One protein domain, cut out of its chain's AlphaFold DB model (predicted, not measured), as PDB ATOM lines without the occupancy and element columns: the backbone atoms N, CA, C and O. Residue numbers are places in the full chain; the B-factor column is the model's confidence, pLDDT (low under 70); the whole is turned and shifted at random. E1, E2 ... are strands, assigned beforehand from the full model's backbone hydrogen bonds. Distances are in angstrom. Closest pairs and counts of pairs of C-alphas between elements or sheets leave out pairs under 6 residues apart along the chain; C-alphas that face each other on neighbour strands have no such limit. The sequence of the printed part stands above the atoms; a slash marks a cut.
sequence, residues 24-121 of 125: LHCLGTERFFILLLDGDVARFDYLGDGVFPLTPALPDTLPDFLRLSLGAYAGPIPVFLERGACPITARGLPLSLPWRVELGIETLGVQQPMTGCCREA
ATOM      1  N   LEU A  24       3.710 -24.436  44.593       93.75
ATOM      2  CA  LEU A  24       5.087 -24.632  44.144       93.75
ATOM      3  C   LEU A  24       5.134 -25.506  42.896       93.75
ATOM      4  O   LEU A  24       4.618 -26.623  42.877       93.75
ATOM      5  N   HIS A  25       5.816 -25.006  41.868       93.06
ATOM      6  CA  HIS A  25       6.103 -25.734  40.632       93.06
ATOM      7  C   HIS A  25       7.559 -26.159  40.632       93.06
ATOM      8  O   HIS A  25       8.444 -25.302  40.572       93.06
ATOM      9  N   CYS A  26       7.802 -27.463  40.671       91.75
ATOM     10  CA  CYS A  26       9.128 -28.047  40.767       91.75
ATOM     11  C   CYS A  26       9.516 -28.778  39.478       91.75
ATOM     12  O   CYS A  26       8.793 -29.643  38.981       91.75
ATOM     13  N   LEU A  27      10.705 -28.454  38.974       88.62
ATOM     14  CA  LEU A  27      11.365 -29.149  37.876       88.62
ATOM     15  C   LEU A  27      12.450 -30.048  38.450       88.62
ATOM     16  O   LEU A  27      13.354 -29.567  39.135       88.62
ATOM     17  N   GLY A  28      12.363 -31.344  38.182       85.81
ATOM     18  CA  GLY A  28      13.355 -32.290  38.673       85.81
ATOM     19  C   GLY A  28      14.657 -32.235  37.907       85.81
ATOM     20  O   GLY A  28      14.710 -31.815  36.751       85.81
ATOM     21  N   THR A  29      15.712 -32.710  38.556       79.31
ATOM     22  CA  THR A  29      16.994 -32.990  37.902       79.31
ATOM     23  C   THR A  29      16.953 -34.299  37.114       79.31
ATOM     24  O   THR A  29      17.688 -34.457  36.142       79.31
ATOM     25  N   GLU A  30      16.066 -35.214  37.508       76.31
ATOM     26  CA  GLU A  30      15.843 -36.496  36.846       76.31
ATOM     27  C   GLU A  30      14.797 -36.402  35.729       76.31
ATOM     28  O   GLU A  30      13.902 -35.553  35.737       76.31
ATOM     29  N   ARG A  31      14.889 -37.305  34.745       69.00
ATOM     30  CA  ARG A  31      13.928 -37.343  33.632       69.00
ATOM     31  C   ARG A  31      12.514 -37.613  34.141       69.00
ATOM     32  O   ARG A  31      12.319 -38.482  34.981       69.00
ATOM     33  N   PHE A  32      11.550 -36.908  33.548       67.88
ATOM     34  CA  PHE A  32      10.114 -37.019  33.839       67.88
ATOM     35  C   PHE A  32       9.709 -36.634  35.265       67.88
ATOM     36  O   PHE A  32       8.544 -36.744  35.607       67.88
ATOM     37  N   PHE A  33      10.620 -36.102  36.081       76.75
ATOM     38  CA  PHE A  33      10.241 -35.567  37.378       76.75
ATOM     39  C   PHE A  33       9.602 -34.187  37.191       76.75
ATOM     40  O   PHE A  33      10.273 -33.189  36.899       76.75
ATOM     41  N   ILE A  34       8.288 -34.141  37.388       84.44
ATOM     42  CA  ILE A  34       7.505 -32.917  37.536       84.44
ATOM     43  C   ILE A  34       6.703 -33.061  38.822       84.44
ATOM     44  O   ILE A  34       5.974 -34.039  38.999       84.44
ATOM     45  N   LEU A  35       6.852 -32.088  39.720       89.75
ATOM     46  CA  LEU A  35       6.162 -32.060  41.004       89.75
ATOM     47  C   LEU A  35       5.459 -30.716  41.184       89.75
ATOM     48  O   LEU A  35       6.069 -29.657  41.035       89.75
ATOM     49  N   LEU A  36       4.179 -30.770  41.530       92.31
ATOM     50  CA  LEU A  36       3.375 -29.618  41.919       92.31
ATOM     51  C   LEU A  36       2.954 -29.809  43.370       92.31
ATOM     52  O   LEU A  36       2.424 -30.867  43.701       92.31
ATOM     53  N   LEU A  37       3.182 -28.813  44.221       92.88
ATOM     54  CA  LEU A  37       2.695 -28.802  45.602       92.88
ATOM     55  C   LEU A  37       1.669 -27.680  45.733       92.88
ATOM     56  O   LEU A  37       2.004 -26.529  45.464       92.88
ATOM     57  N   ASP A  38       0.446 -28.013  46.131       92.81
ATOM     58  CA  ASP A  38      -0.667 -27.070  46.259       92.81
ATOM     59  C   ASP A  38      -1.506 -27.451  47.475       92.81
ATOM     60  O   ASP A  38      -2.132 -28.511  47.498       92.81
ATOM     61  N   GLY A  39      -1.476 -26.613  48.511       91.50
ATOM     62  CA  GLY A  39      -2.214 -26.863  49.746       91.50
ATOM     63  C   GLY A  39      -1.945 -28.260  50.317       91.50
ATOM     64  O   GLY A  39      -0.830 -28.579  50.723       91.50
ATOM     65  N   ASP A  40      -2.967 -29.104  50.373       92.44
ATOM     66  CA  ASP A  40      -2.906 -30.453  50.937       92.44
ATOM     67  C   ASP A  40      -2.568 -31.551  49.918       92.44
ATOM     68  O   ASP A  40      -2.637 -32.733  50.261       92.44
ATOM     69  N   VAL A  41      -2.175 -31.200  48.689       92.31
ATOM     70  CA  VAL A  41      -1.868 -32.173  47.636       92.31
ATOM     71  C   VAL A  41      -0.510 -31.953  46.979       92.31
ATOM     72  O   VAL A  41      -0.033 -30.837  46.776       92.31
ATOM     73  N   ALA A  42       0.097 -33.066  46.583       90.56
ATOM     74  CA  ALA A  42       1.213 -33.122  45.662       90.56
ATOM     75  C   ALA A  42       0.785 -33.856  44.390       90.56
ATOM     76  O   ALA A  42       0.271 -34.975  44.455       90.56
ATOM     77  N   ARG A  43       1.015 -33.252  43.226       90.12
ATOM     78  CA  ARG A  43       0.829 -33.905  41.924       90.12
ATOM     79  C   ARG A  43       2.199 -34.261  41.391       90.12
ATOM     80  O   ARG A  43       3.047 -33.381  41.256       90.12
ATOM     81  N   PHE A  44       2.416 -35.538  41.139       79.69
ATOM     82  CA  PHE A  44       3.727 -36.074  40.827       79.69
ATOM     83  C   PHE A  44       3.618 -37.019  39.636       79.69
ATOM     84  O   PHE A  44       2.898 -38.016  39.698       79.69
ATOM     85  N   ASP A  45       4.327 -36.696  38.556       71.50
ATOM     86  CA  ASP A  45       4.423 -37.564  37.380       71.50
ATOM     87  C   ASP A  45       5.534 -38.600  37.599       71.50
ATOM     88  O   ASP A  45       6.666 -38.470  37.141       71.50
ATOM     89  N   TYR A  46       5.230 -39.619  38.400       60.41
ATOM     90  CA  TYR A  46       6.109 -40.763  38.616       60.41
ATOM     91  C   TYR A  46       5.283 -42.031  38.491       60.41
ATOM     92  O   TYR A  46       4.464 -42.334  39.356       60.41
ATOM     93  N   LEU A  47       5.519 -42.771  37.403       54.12
ATOM     94  CA  LEU A  47       4.782 -43.985  37.022       54.12
ATOM     95  C   LEU A  47       3.317 -43.747  36.589       54.12
ATOM     96  O   LEU A  47       2.534 -44.695  36.534       54.12
ATOM     97  N   GLY A  48       2.969 -42.511  36.223       53.41
ATOM     98  CA  GLY A  48       1.622 -42.070  35.849       53.41
ATOM     99  C   GLY A  48       1.163 -40.915  36.740       53.41
ATOM    100  O   GLY A  48       1.610 -40.822  37.878       53.41
ATOM    101  N   ASP A  49       0.298 -40.043  36.213       65.62
ATOM    102  CA  ASP A  49      -0.215 -38.819  36.852       65.62
ATOM    103  C   ASP A  49      -0.794 -39.065  38.265       65.62
ATOM    104  O   ASP A  49      -2.001 -39.248  38.452       65.62
ATOM    105  N   GLY A  50       0.068 -39.086  39.281       81.69
ATOM    106  CA  GLY A  50      -0.291 -39.400  40.655       81.69
ATOM    107  C   GLY A  50      -0.664 -38.147  41.436       81.69
ATOM    108  O   GLY A  50       0.007 -37.119  41.346       81.69
ATOM    109  N   VAL A  51      -1.726 -38.235  42.238       89.75
ATOM    110  CA  VAL A  51      -2.101 -37.204  43.215       89.75
ATOM    111  C   VAL A  51      -1.986 -37.811  44.605       89.75
ATOM    112  O   VAL A  51      -2.634 -38.814  44.903       89.75
ATOM    113  N   PHE A  52      -1.159 -37.202  45.447       89.81
ATOM    114  CA  PHE A  52      -0.829 -37.690  46.779       89.81
ATOM    115  C   PHE A  52      -1.197 -36.638  47.826       89.81
ATOM    116  O   PHE A  52      -0.914 -35.458  47.614       89.81
ATOM    117  N   PRO A  53      -1.796 -37.025  48.963       92.19
ATOM    118  CA  PRO A  53      -2.008 -36.100  50.065       92.19
ATOM    119  C   PRO A  53      -0.665 -35.675  50.667       92.19
ATOM    120  O   PRO A  53       0.254 -36.487  50.802       92.19
ATOM    121  N   LEU A  54      -0.574 -34.410  51.056       93.12
ATOM    122  CA  LEU A  54       0.583 -33.779  51.676       93.12
ATOM    123  C   LEU A  54       0.302 -33.572  53.167       93.12
ATOM    124  O   LEU A  54      -0.755 -33.080  53.559       93.12
ATOM    125  N   THR A  55       1.225 -33.991  54.029       93.50
ATOM    126  CA  THR A  55       1.078 -33.851  55.484       93.50
ATOM    127  C   THR A  55       2.353 -33.286  56.125       93.50
ATOM    128  O   THR A  55       3.403 -33.926  56.037       93.50
ATOM    129  N   PRO A  56       2.283 -32.130  56.820       92.69
ATOM    130  CA  PRO A  56       1.137 -31.209  56.847       92.69
ATOM    131  C   PRO A  56       0.853 -30.612  55.454       92.69
ATOM    132  O   PRO A  56       1.642 -30.801  54.532       92.69
ATOM    133  N   ALA A  57      -0.262 -29.897  55.298       92.56
ATOM    134  CA  ALA A  57      -0.503 -29.107  54.093       92.56
ATOM    135  C   ALA A  57       0.587 -28.031  53.918       92.56
ATOM    136  O   ALA A  57       1.167 -27.548  54.899       92.56
ATOM    137  N   LEU A  58       0.854 -27.653  52.671       93.56
ATOM    138  CA  LEU A  58       1.756 -26.570  52.315       93.56
ATOM    139  C   LEU A  58       1.211 -25.251  52.894       93.56
ATOM    140  O   LEU A  58       0.056 -24.906  52.637       93.56
ATOM    141  N   PRO A  59       2.004 -24.516  53.686       91.44
ATOM    142  CA  PRO A  59       1.544 -23.282  54.301       91.44
ATOM    143  C   PRO A  59       1.490 -22.130  53.289       91.44
ATOM    144  O   PRO A  59       2.296 -22.051  52.360       91.44
ATOM    145  N   ASP A  60       0.616 -21.159  53.552       87.94
ATOM    146  CA  ASP A  60       0.495 -19.912  52.774       87.94
ATOM    147  C   ASP A  60       1.767 -19.041  52.813       87.94
ATOM    148  O   ASP A  60       1.933 -18.097  52.047       87.94
ATOM    149  N   THR A  61       2.677 -19.309  53.749       88.56
ATOM    150  CA  THR A  61       3.982 -18.649  53.830       88.56
ATOM    151  C   THR A  61       5.047 -19.698  54.086       88.56
ATOM    152  O   THR A  61       4.996 -20.414  55.087       88.56
ATOM    153  N   LEU A  62       6.016 -19.787  53.176       89.88
ATOM    154  CA  LEU A  62       7.048 -20.814  53.221       89.88
ATOM    155  C   LEU A  62       8.225 -20.391  54.121       89.88
ATOM    156  O   LEU A  62       8.897 -19.396  53.812       89.88
ATOM    157  N   PRO A  63       8.513 -21.138  55.205       92.56
ATOM    158  CA  PRO A  63       9.736 -20.951  55.982       92.56
ATOM    159  C   PRO A  63      10.960 -21.402  55.173       92.56
ATOM    160  O   PRO A  63      10.827 -22.201  54.253       92.56
ATOM    161  N   ASP A  64      12.162 -20.950  55.546       94.56
ATOM    162  CA  ASP A  64      13.405 -21.277  54.821       94.56
ATOM    163  C   ASP A  64      13.689 -22.780  54.717       94.56
ATOM    164  O   ASP A  64      14.367 -23.224  53.797       94.56
ATOM    165  N   PHE A  65      13.150 -23.566  55.643       96.25
ATOM    166  CA  PHE A  65      13.180 -25.014  55.585       96.25
ATOM    167  C   PHE A  65      11.834 -25.579  56.027       96.25
ATOM    168  O   PHE A  65      11.291 -25.183  57.063       96.25
ATOM    169  N   LEU A  66      11.316 -26.537  55.264       95.81
ATOM    170  CA  LEU A  66      10.047 -27.198  55.532       95.81
ATOM    171  C   LEU A  66      10.164 -28.695  55.246       95.81
ATOM    172  O   LEU A  66      10.650 -29.111  54.197       95.81
ATOM    173  N   ARG A  67       9.674 -29.512  56.182       95.31
ATOM    174  CA  ARG A  67       9.552 -30.962  56.013       95.31
ATOM    175  C   ARG A  67       8.082 -31.351  55.964       95.31
ATOM    176  O   ARG A  67       7.347 -31.092  56.914       95.31
ATOM    177  N   LEU A  68       7.700 -32.025  54.888       94.25
ATOM    178  CA  LEU A  68       6.368 -32.571  54.644       94.25
ATOM    179  C   LEU A  68       6.482 -34.079  54.376       94.25
ATOM    180  O   LEU A  68       7.578 -34.647  54.359       94.25
ATOM    181  N   SER A  69       5.348 -34.738  54.182       92.38
ATOM    182  CA  SER A  69       5.270 -36.141  53.772       92.38
ATOM    183  C   SER A  69       4.193 -36.323  52.709       92.38
ATOM    184  O   SER A  69       3.096 -35.793  52.872       92.38
ATOM    185  N   LEU A  70       4.479 -37.093  51.658       89.94
ATOM    186  CA  LEU A  70       3.470 -37.585  50.718       89.94
ATOM    187  C   LEU A  70       2.879 -38.884  51.246       89.94
ATOM    188  O   LEU A  70       3.623 -39.809  51.574       89.94
ATOM    189  N   GLY A  71       1.557 -38.997  51.288       87.81
ATOM    190  CA  GLY A  71       0.900 -40.269  51.574       87.81
ATOM    191  C   GLY A  71       0.902 -41.174  50.344       87.81
ATOM    192  O   GLY A  71       0.063 -41.001  49.465       87.81
ATOM    193  N   ALA A  72       1.810 -42.150  50.286       81.31
ATOM    194  CA  ALA A  72       1.842 -43.170  49.237       81.31
ATOM    195  C   ALA A  72       1.410 -44.546  49.772       81.31
ATOM    196  O   ALA A  72       1.414 -44.798  50.976       81.31
ATOM    197  N   TYR A  73       1.051 -45.463  48.866       79.25
ATOM    198  CA  TYR A  73       0.603 -46.817  49.229       79.25
ATOM    199  C   TYR A  73       1.656 -47.606  50.029       79.25
ATOM    200  O   TYR A  73       1.312 -48.326  50.960       79.25
ATOM    201  N   ALA A  74       2.939 -47.439  49.695       78.50
ATOM    202  CA  ALA A  74       4.055 -48.089  50.385       78.50
ATOM    203  C   ALA A  74       4.406 -47.443  51.744       78.50
ATOM    204  O   ALA A  74       5.266 -47.945  52.462       78.50
ATOM    205  N   GLY A  75       3.740 -46.344  52.110       82.19
ATOM    206  CA  GLY A  75       4.024 -45.562  53.309       82.19
ATOM    207  C   GLY A  75       4.298 -44.088  53.000       82.19
ATOM    208  O   GLY A  75       4.265 -43.668  51.841       82.19
ATOM    209  N   PRO A  76       4.536 -43.269  54.038       87.94
ATOM    210  CA  PRO A  76       4.825 -41.855  53.861       87.94
ATOM    211  C   PRO A  76       6.198 -41.644  53.212       87.94
ATOM    212  O   PRO A  76       7.210 -42.153  53.694       87.94
ATOM    213  N   ILE A  77       6.239 -40.836  52.156       88.19
ATOM    214  CA  ILE A  77       7.471 -40.419  51.478       88.19
ATOM    215  C   ILE A  77       7.867 -39.040  52.011       88.19
ATOM    216  O   ILE A  77       7.059 -38.114  51.916       88.19
ATOM    217  N   PRO A  78       9.074 -38.852  52.568       90.62
ATOM    218  CA  PRO A  78       9.494 -37.546  53.059       90.62
ATOM    219  C   PRO A  78       9.691 -36.563  51.899       90.62
ATOM    220  O   PRO A  78      10.255 -36.927  50.868       90.62
ATOM    221  N   VAL A  79       9.261 -35.317  52.104       92.56
ATOM    222  CA  VAL A  79       9.512 -34.181  51.207       92.56
ATOM    223  C   VAL A  79      10.241 -33.106  51.994       92.56
ATOM    224  O   VAL A  79       9.749 -32.648  53.028       92.56
ATOM    225  N   PHE A  80      11.397 -32.687  51.503       95.38
ATOM    226  CA  PHE A  80      12.167 -31.588  52.070       95.38
ATOM    227  C   PHE A  80      12.147 -30.415  51.103       95.38
ATOM    228  O   PHE A  80      12.446 -30.586  49.925       95.38
ATOM    229  N   LEU A  81      11.794 -29.239  51.606       96.25
ATOM    230  CA  LEU A  81      11.848 -27.973  50.889       96.25
ATOM    231  C   LEU A  81      12.847 -27.064  51.595       96.25
ATOM    232  O   LEU A  81      12.767 -26.874  52.808       96.25
ATOM    233  N   GLU A  82      13.766 -26.490  50.831       96.94
ATOM    234  CA  GLU A  82      14.795 -25.584  51.337       96.94
ATOM    235  C   GLU A  82      14.875 -24.344  50.447       96.94
ATOM    236  O   GLU A  82      14.938 -24.447  49.216       96.94
ATOM    237  N   ARG A  83      14.883 -23.161  51.063       95.94
ATOM    238  CA  ARG A  83      15.116 -21.897  50.372       95.94
ATOM    239  C   ARG A  83      16.594 -21.795  50.032       95.94
ATOM    240  O   ARG A  83      17.458 -21.818  50.904       95.94
ATOM    241  N   GLY A  84      16.889 -21.622  48.755       93.50
ATOM    242  CA  GLY A  84      18.260 -21.511  48.289       93.50
ATOM    243  C   GLY A  84      18.339 -21.495  46.775       93.50
ATOM    244  O   GLY A  84      17.457 -21.998  46.082       93.50
ATOM    245  N   ALA A  85      19.424 -20.917  46.263       92.94
ATOM    246  CA  ALA A  85      19.682 -20.879  44.832       92.94
ATOM    247  C   ALA A  85      19.749 -22.307  44.263       92.94
ATOM    248  O   ALA A  85      20.651 -23.077  44.599       92.94
ATOM    249  N   CYS A  86      18.794 -22.646  43.400       93.75
ATOM    250  CA  CYS A  86      18.723 -23.927  42.712       93.75
ATOM    251  C   CYS A  86      18.986 -23.724  41.213       93.75
ATOM    252  O   CYS A  86      18.092 -23.263  40.495       93.75
ATOM    253  N   PRO A  87      20.209 -24.005  40.729       92.25
ATOM    254  CA  PRO A  87      20.578 -23.741  39.346       92.25
ATOM    255  C   PRO A  87      19.897 -24.723  38.385       92.25
ATOM    256  O   PRO A  87      19.972 -25.937  38.563       92.25
ATOM    257  N   ILE A  88      19.290 -24.192  37.325       89.19
ATOM    258  CA  ILE A  88      18.717 -24.949  36.206       89.19
ATOM    259  C   ILE A  88      19.172 -24.363  34.870       89.19
ATOM    260  O   ILE A  88      19.556 -23.196  34.775       89.19
ATOM    261  N   THR A  89      19.044 -25.153  33.806       88.19
ATOM    262  CA  THR A  89      19.225 -24.675  32.432       88.19
ATOM    263  C   THR A  89      17.892 -24.734  31.704       88.19
ATOM    264  O   THR A  89      17.376 -25.817  31.430       88.19
ATOM    265  N   ALA A  90      17.342 -23.577  31.341       82.69
ATOM    266  CA  ALA A  90      16.117 -23.490  30.553       82.69
ATOM    267  C   ALA A  90      16.435 -22.896  29.180       82.69
ATOM    268  O   ALA A  90      16.926 -21.775  29.079       82.69
ATOM    269  N   ARG A  91      16.159 -23.646  28.103       86.81
ATOM    270  CA  ARG A  91      16.418 -23.209  26.712       86.81
ATOM    271  C   ARG A  91      17.866 -22.739  26.471       86.81
ATOM    272  O   ARG A  91      18.099 -21.821  25.695       86.81
ATOM    273  N   GLY A  92      18.829 -23.359  27.155       87.62
ATOM    274  CA  GLY A  92      20.250 -23.010  27.058       87.62
ATOM    275  C   GLY A  92      20.683 -21.796  27.888       87.62
ATOM    276  O   GLY A  92      21.853 -21.433  27.835       87.62
ATOM    277  N   LEU A  93      19.783 -21.188  28.666       88.19
ATOM    278  CA  LEU A  93      20.103 -20.086  29.572       88.19
ATOM    279  C   LEU A  93      20.187 -20.590  31.021       88.19
ATOM    280  O   LEU A  93      19.272 -21.299  31.461       88.19
ATOM    281  N   PRO A  94      21.248 -20.232  31.770       90.94
ATOM    282  CA  PRO A  94      21.324 -20.529  33.192       90.94
ATOM    283  C   PRO A  94      20.301 -19.672  33.941       90.94
ATOM    284  O   PRO A  94      20.253 -18.453  33.778       90.94
ATOM    285  N   LEU A  95      19.492 -20.317  34.770       90.75
ATOM    286  CA  LEU A  95      18.550 -19.679  35.682       90.75
ATOM    287  C   LEU A  95      18.749 -20.271  37.075       90.75
ATOM    288  O   LEU A  95      19.283 -21.367  37.225       90.75
ATOM    289  N   SER A  96      18.300 -19.559  38.101       91.81
ATOM    290  CA  SER A  96      18.270 -20.070  39.467       91.81
ATOM    291  C   SER A  96      16.861 -19.913  40.006       91.81
ATOM    292  O   SER A  96      16.326 -18.806  39.992       91.81
ATOM    293  N   LEU A  97      16.265 -21.009  40.466       93.00
ATOM    294  CA  LEU A  97      14.983 -20.974  41.159       93.00
ATOM    295  C   LEU A  97      15.206 -20.830  42.676       93.00
ATOM    296  O   LEU A  97      16.273 -21.220  43.162       93.00
ATOM    297  N   PRO A  98      14.254 -20.235  43.416       94.12
ATOM    298  CA  PRO A  98      14.453 -19.870  44.823       94.12
ATOM    299  C   PRO A  98      14.353 -21.037  45.814       94.12
ATOM    300  O   PRO A  98      14.717 -20.866  46.978       94.12
ATOM    301  N   TRP A  99      13.865 -22.198  45.375       95.31
ATOM    302  CA  TRP A  99      13.638 -23.357  46.233       95.31
ATOM    303  C   TRP A  99      14.270 -24.624  45.672       95.31
ATOM    304  O   TRP A  99      14.292 -24.850  44.459       95.31
ATOM    305  N   ARG A 100      14.713 -25.484  46.581       95.69
ATOM    306  CA  ARG A 100      15.144 -26.859  46.327       95.69
ATOM    307  C   ARG A 100      14.119 -27.802  46.944       95.69
ATOM    308  O   ARG A 100      13.640 -27.541  48.046       95.69
ATOM    309  N   VAL A 101      13.804 -28.888  46.248       94.62
ATOM    310  CA  VAL A 101      12.995 -29.990  46.776       94.62
ATOM    311  C   VAL A 101      13.782 -31.290  46.730       94.62
ATOM    312  O   VAL A 101      14.517 -31.528  45.772       94.62
ATOM    313  N   GLU A 102      13.606 -32.133  47.739       93.75
ATOM    314  CA  GLU A 102      14.092 -33.513  47.771       93.75
ATOM    315  C   GLU A 102      12.973 -34.455  48.233       93.75
ATOM    316  O   GLU A 102      12.269 -34.160  49.201       93.75
ATOM    317  N   LEU A 103      12.821 -35.590  47.548       89.62
ATOM    318  CA  LEU A 103      11.890 -36.660  47.900       89.62
ATOM    319  C   LEU A 103      12.621 -37.992  48.014       89.62
ATOM    320  O   LEU A 103      13.353 -38.375  47.105       89.62
ATOM    321  N   GLY A 104      12.375 -38.732  49.092       83.06
ATOM    322  CA  GLY A 104      12.914 -40.084  49.273       83.06
ATOM    323  C   GLY A 104      12.063 -41.132  48.557       83.06
ATOM    324  O   GLY A 104      11.254 -41.797  49.203       83.06
ATOM    325  N   ILE A 105      12.214 -41.275  47.241       77.81
ATOM    326  CA  ILE A 105      11.443 -42.246  46.455       77.81
ATOM    327  C   ILE A 105      12.034 -43.643  46.631       77.81
ATOM    328  O   ILE A 105      13.237 -43.853  46.481       77.81
ATOM    329  N   GLU A 106      11.189 -44.619  46.945       72.25
ATOM    330  CA  GLU A 106      11.622 -46.007  47.048       72.25
ATOM    331  C   GLU A 106      11.711 -46.644  45.657       72.25
ATOM    332  O   GLU A 106      10.711 -46.860  44.973       72.25
ATOM    333  N   THR A 107      12.929 -46.976  45.248       69.38
ATOM    334  CA  THR A 107      13.221 -47.697  44.008       69.38
ATOM    335  C   THR A 107      13.851 -49.038  44.352       69.38
ATOM    336  O   THR A 107      14.942 -49.081  44.916       69.38
ATOM    337  N   LEU A 108      13.179 -50.141  44.002       69.44
ATOM    338  CA  LEU A 108      13.700 -51.507  44.180       69.44
ATOM    339  C   LEU A 108      14.136 -51.828  45.630       69.44
ATOM    340  O   LEU A 108      15.135 -52.512  45.843       69.44
ATOM    341  N   GLY A 109      13.397 -51.330  46.629       69.94
ATOM    342  CA  GLY A 109      13.684 -51.564  48.052       69.94
ATOM    343  C   GLY A 109      14.787 -50.678  48.644       69.94
ATOM    344  O   GLY A 109      15.232 -50.920  49.765       69.94
ATOM    345  N   VAL A 110      15.247 -49.661  47.907       74.50
ATOM    346  CA  VAL A 110      16.202 -48.654  48.381       74.50
ATOM    347  C   VAL A 110      15.597 -47.267  48.184       74.50
ATOM    348  O   VAL A 110      15.140 -46.944  47.087       74.50
ATOM    349  N   GLN A 111      15.612 -46.429  49.225       74.19
ATOM    350  CA  GLN A 111      15.265 -45.016  49.064       74.19
ATOM    351  C   GLN A 111      16.359 -44.288  48.287       74.19
ATOM    352  O   GLN A 111      17.525 -44.292  48.688       74.19
ATOM    353  N   GLN A 112      15.966 -43.637  47.197       78.94
ATOM    354  CA  GLN A 112      16.809 -42.737  46.429       78.94
ATOM    355  C   GLN A 112      16.245 -41.316  46.504       78.94
ATOM    356  O   GLN A 112      15.045 -41.121  46.292       78.94
ATOM    357  N   PRO A 113      17.089 -40.312  46.805       85.06
ATOM    358  CA  PRO A 113      16.657 -38.929  46.774       85.06
ATOM    359  C   PRO A 113      16.411 -38.510  45.321       85.06
ATOM    360  O   PRO A 113      17.305 -38.584  44.478       85.06
ATOM    361  N   MET A 114      15.201 -38.044  45.033       87.81
ATOM    362  CA  MET A 114      14.886 -37.318  43.809       87.81
ATOM    363  C   MET A 114      14.834 -35.832  44.126       87.81
ATOM    364  O   MET A 114      14.062 -35.406  44.985       87.81
ATOM    365  N   THR A 115      15.654 -35.045  43.434       91.38
ATOM    366  CA  THR A 115      15.782 -33.608  43.689       91.38
ATOM    367  C   THR A 115      15.197 -32.762  42.570       91.38
ATOM    368  O   THR A 115      15.203 -33.154  41.401       91.38
ATOM    369  N   GLY A 116      14.742 -31.560  42.908       92.38
ATOM    370  CA  GLY A 116      14.257 -30.582  41.942       92.38
ATOM    371  C   GLY A 116      14.433 -29.140  42.399       92.38
ATOM    372  O   GLY A 116      14.740 -28.860  43.558       92.38
ATOM    373  N   CYS A 117      14.220 -28.223  41.463       94.00
ATOM    374  CA  CYS A 117      14.217 -26.787  41.687       94.00
ATOM    375  C   CYS A 117      12.789 -26.257  41.554       94.00
ATOM    376  O   CYS A 117      12.121 -26.566  40.566       94.00
ATOM    377  N   CYS A 118      12.329 -25.451  42.510       94.31
ATOM    378  CA  CYS A 118      10.947 -24.982  42.563       94.31
ATOM    379  C   CYS A 118      10.825 -23.461  42.575       94.31
ATOM    380  O   CYS A 118      11.711 -22.743  43.040       94.31
ATOM    381  N   ARG A 119       9.677 -22.983  42.104       92.62
ATOM    382  CA  ARG A 119       9.239 -21.587  42.210       92.62
ATOM    383  C   ARG A 119       7.775 -21.514  42.612       92.62
ATOM    384  O   ARG A 119       7.035 -22.470  42.383       92.62
ATOM    385  N   GLU A 120       7.355 -20.367  43.122       92.19
ATOM    386  CA  GLU A 120       5.941 -20.099  43.383       92.19
ATOM    387  C   GLU A 120       5.202 -19.807  42.062       92.19
ATOM    388  O   GLU A 120       5.701 -19.073  41.202       92.19
ATOM    389  N   ALA A 121       4.002 -20.365  41.870       84.38
ATOM    390  CA  ALA A 121       3.234 -20.232  40.622       84.38
ATOM    391  C   ALA A 121       2.859 -18.770  40.277       84.38
ATOM    392  O   ALA A 121       2.574 -18.445  39.122       84.38
TER     393      ALA A 121
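This is residues 24 to 121 of the 125 residues of an uncharacterized protein of Roseibacterium elongatum DSM 19469 (UniProt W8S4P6). Eight strands wind in chain order round a small closed barrel, E8 coming back beside E1 to close the ring. The hairpin of E6 and E7 runs on past the barrel wall, bends sharply, and sticks out with its tip, residues 89 to 94. The printed part has 98 residues with no named helix and eight named strands, E1 to E8, which follow one another as a meander, each strand the antiparallel neighbour of the one before. The class is all strand, and the whole is compact, with a radius of gyration of the C-alphas of 13.0 A and spans of 38 by 31 by 21 A.

E1, residues 24 to 28, and E2, residues 34 to 38, form an antiparallel hairpin at 164 degrees, with N 26 and O 35 at 2.8 A, within hydrogen-bond range. E3, residues 41 to 45, is antiparallel to E2 at 170 degrees, with N 43 and O 36 at 2.8 A. E4, residues 49 to 55, is antiparallel to E3, with N 42 and O 52 at 2.8 A. E4 is staggered, pairing with E3 over residues 49 to 53 and with E5, residues 65 to 72, over residues 54 to 55; N 55 and O 69 are 2.8 A apart. E6, residues 75 to 90, is antiparallel to E5, with N 68 and O 79 at 2.8 A. E7, residues 93 to 107, forms a hairpin with E6, with N 88 and O 95 at 2.8 A. E6 bends by 93 degrees at residue 84 and E7 by 86 degrees at residue 98. E8, residues 110 to 120, is antiparallel to E7, with N 101 and O 116 at 2.8 A, and bends by 51 degrees at residue 117. E8 and E1 are antiparallel at 130 degrees and close the barrel, with N 27 and O 117 at 2.8 A. E1 and E5 are apart, as are E3 and E7.

E1 begins at C-alpha 24, at (5.087, -24.632, 44.144). E4 measures 19.3 A from first to last C-alpha, and E5 22.3 A. E6, the longest strand by residues, measures 33.9 A and ends at C-alpha 90, at (16.117, -23.490, 30.553). E7 measures 31.9 A. E8 measures 30.8 A and ends at C-alpha 120, at (5.941, -20.099, 43.383).

The two C-alphas farthest apart, those of Tyr 73 and Leu 93, are 38.5 A apart, while those of Leu 24 and Ala 121, the first and last printed, are 5.9 A apart. The printed part has no cut. No link is long; E4 to E5, with 9 residues, is short, and the others are tight. The mean pLDDT of the printed part is 86.8, with residues 31 to 32, 46 to 49 and 107 to 109 under 70.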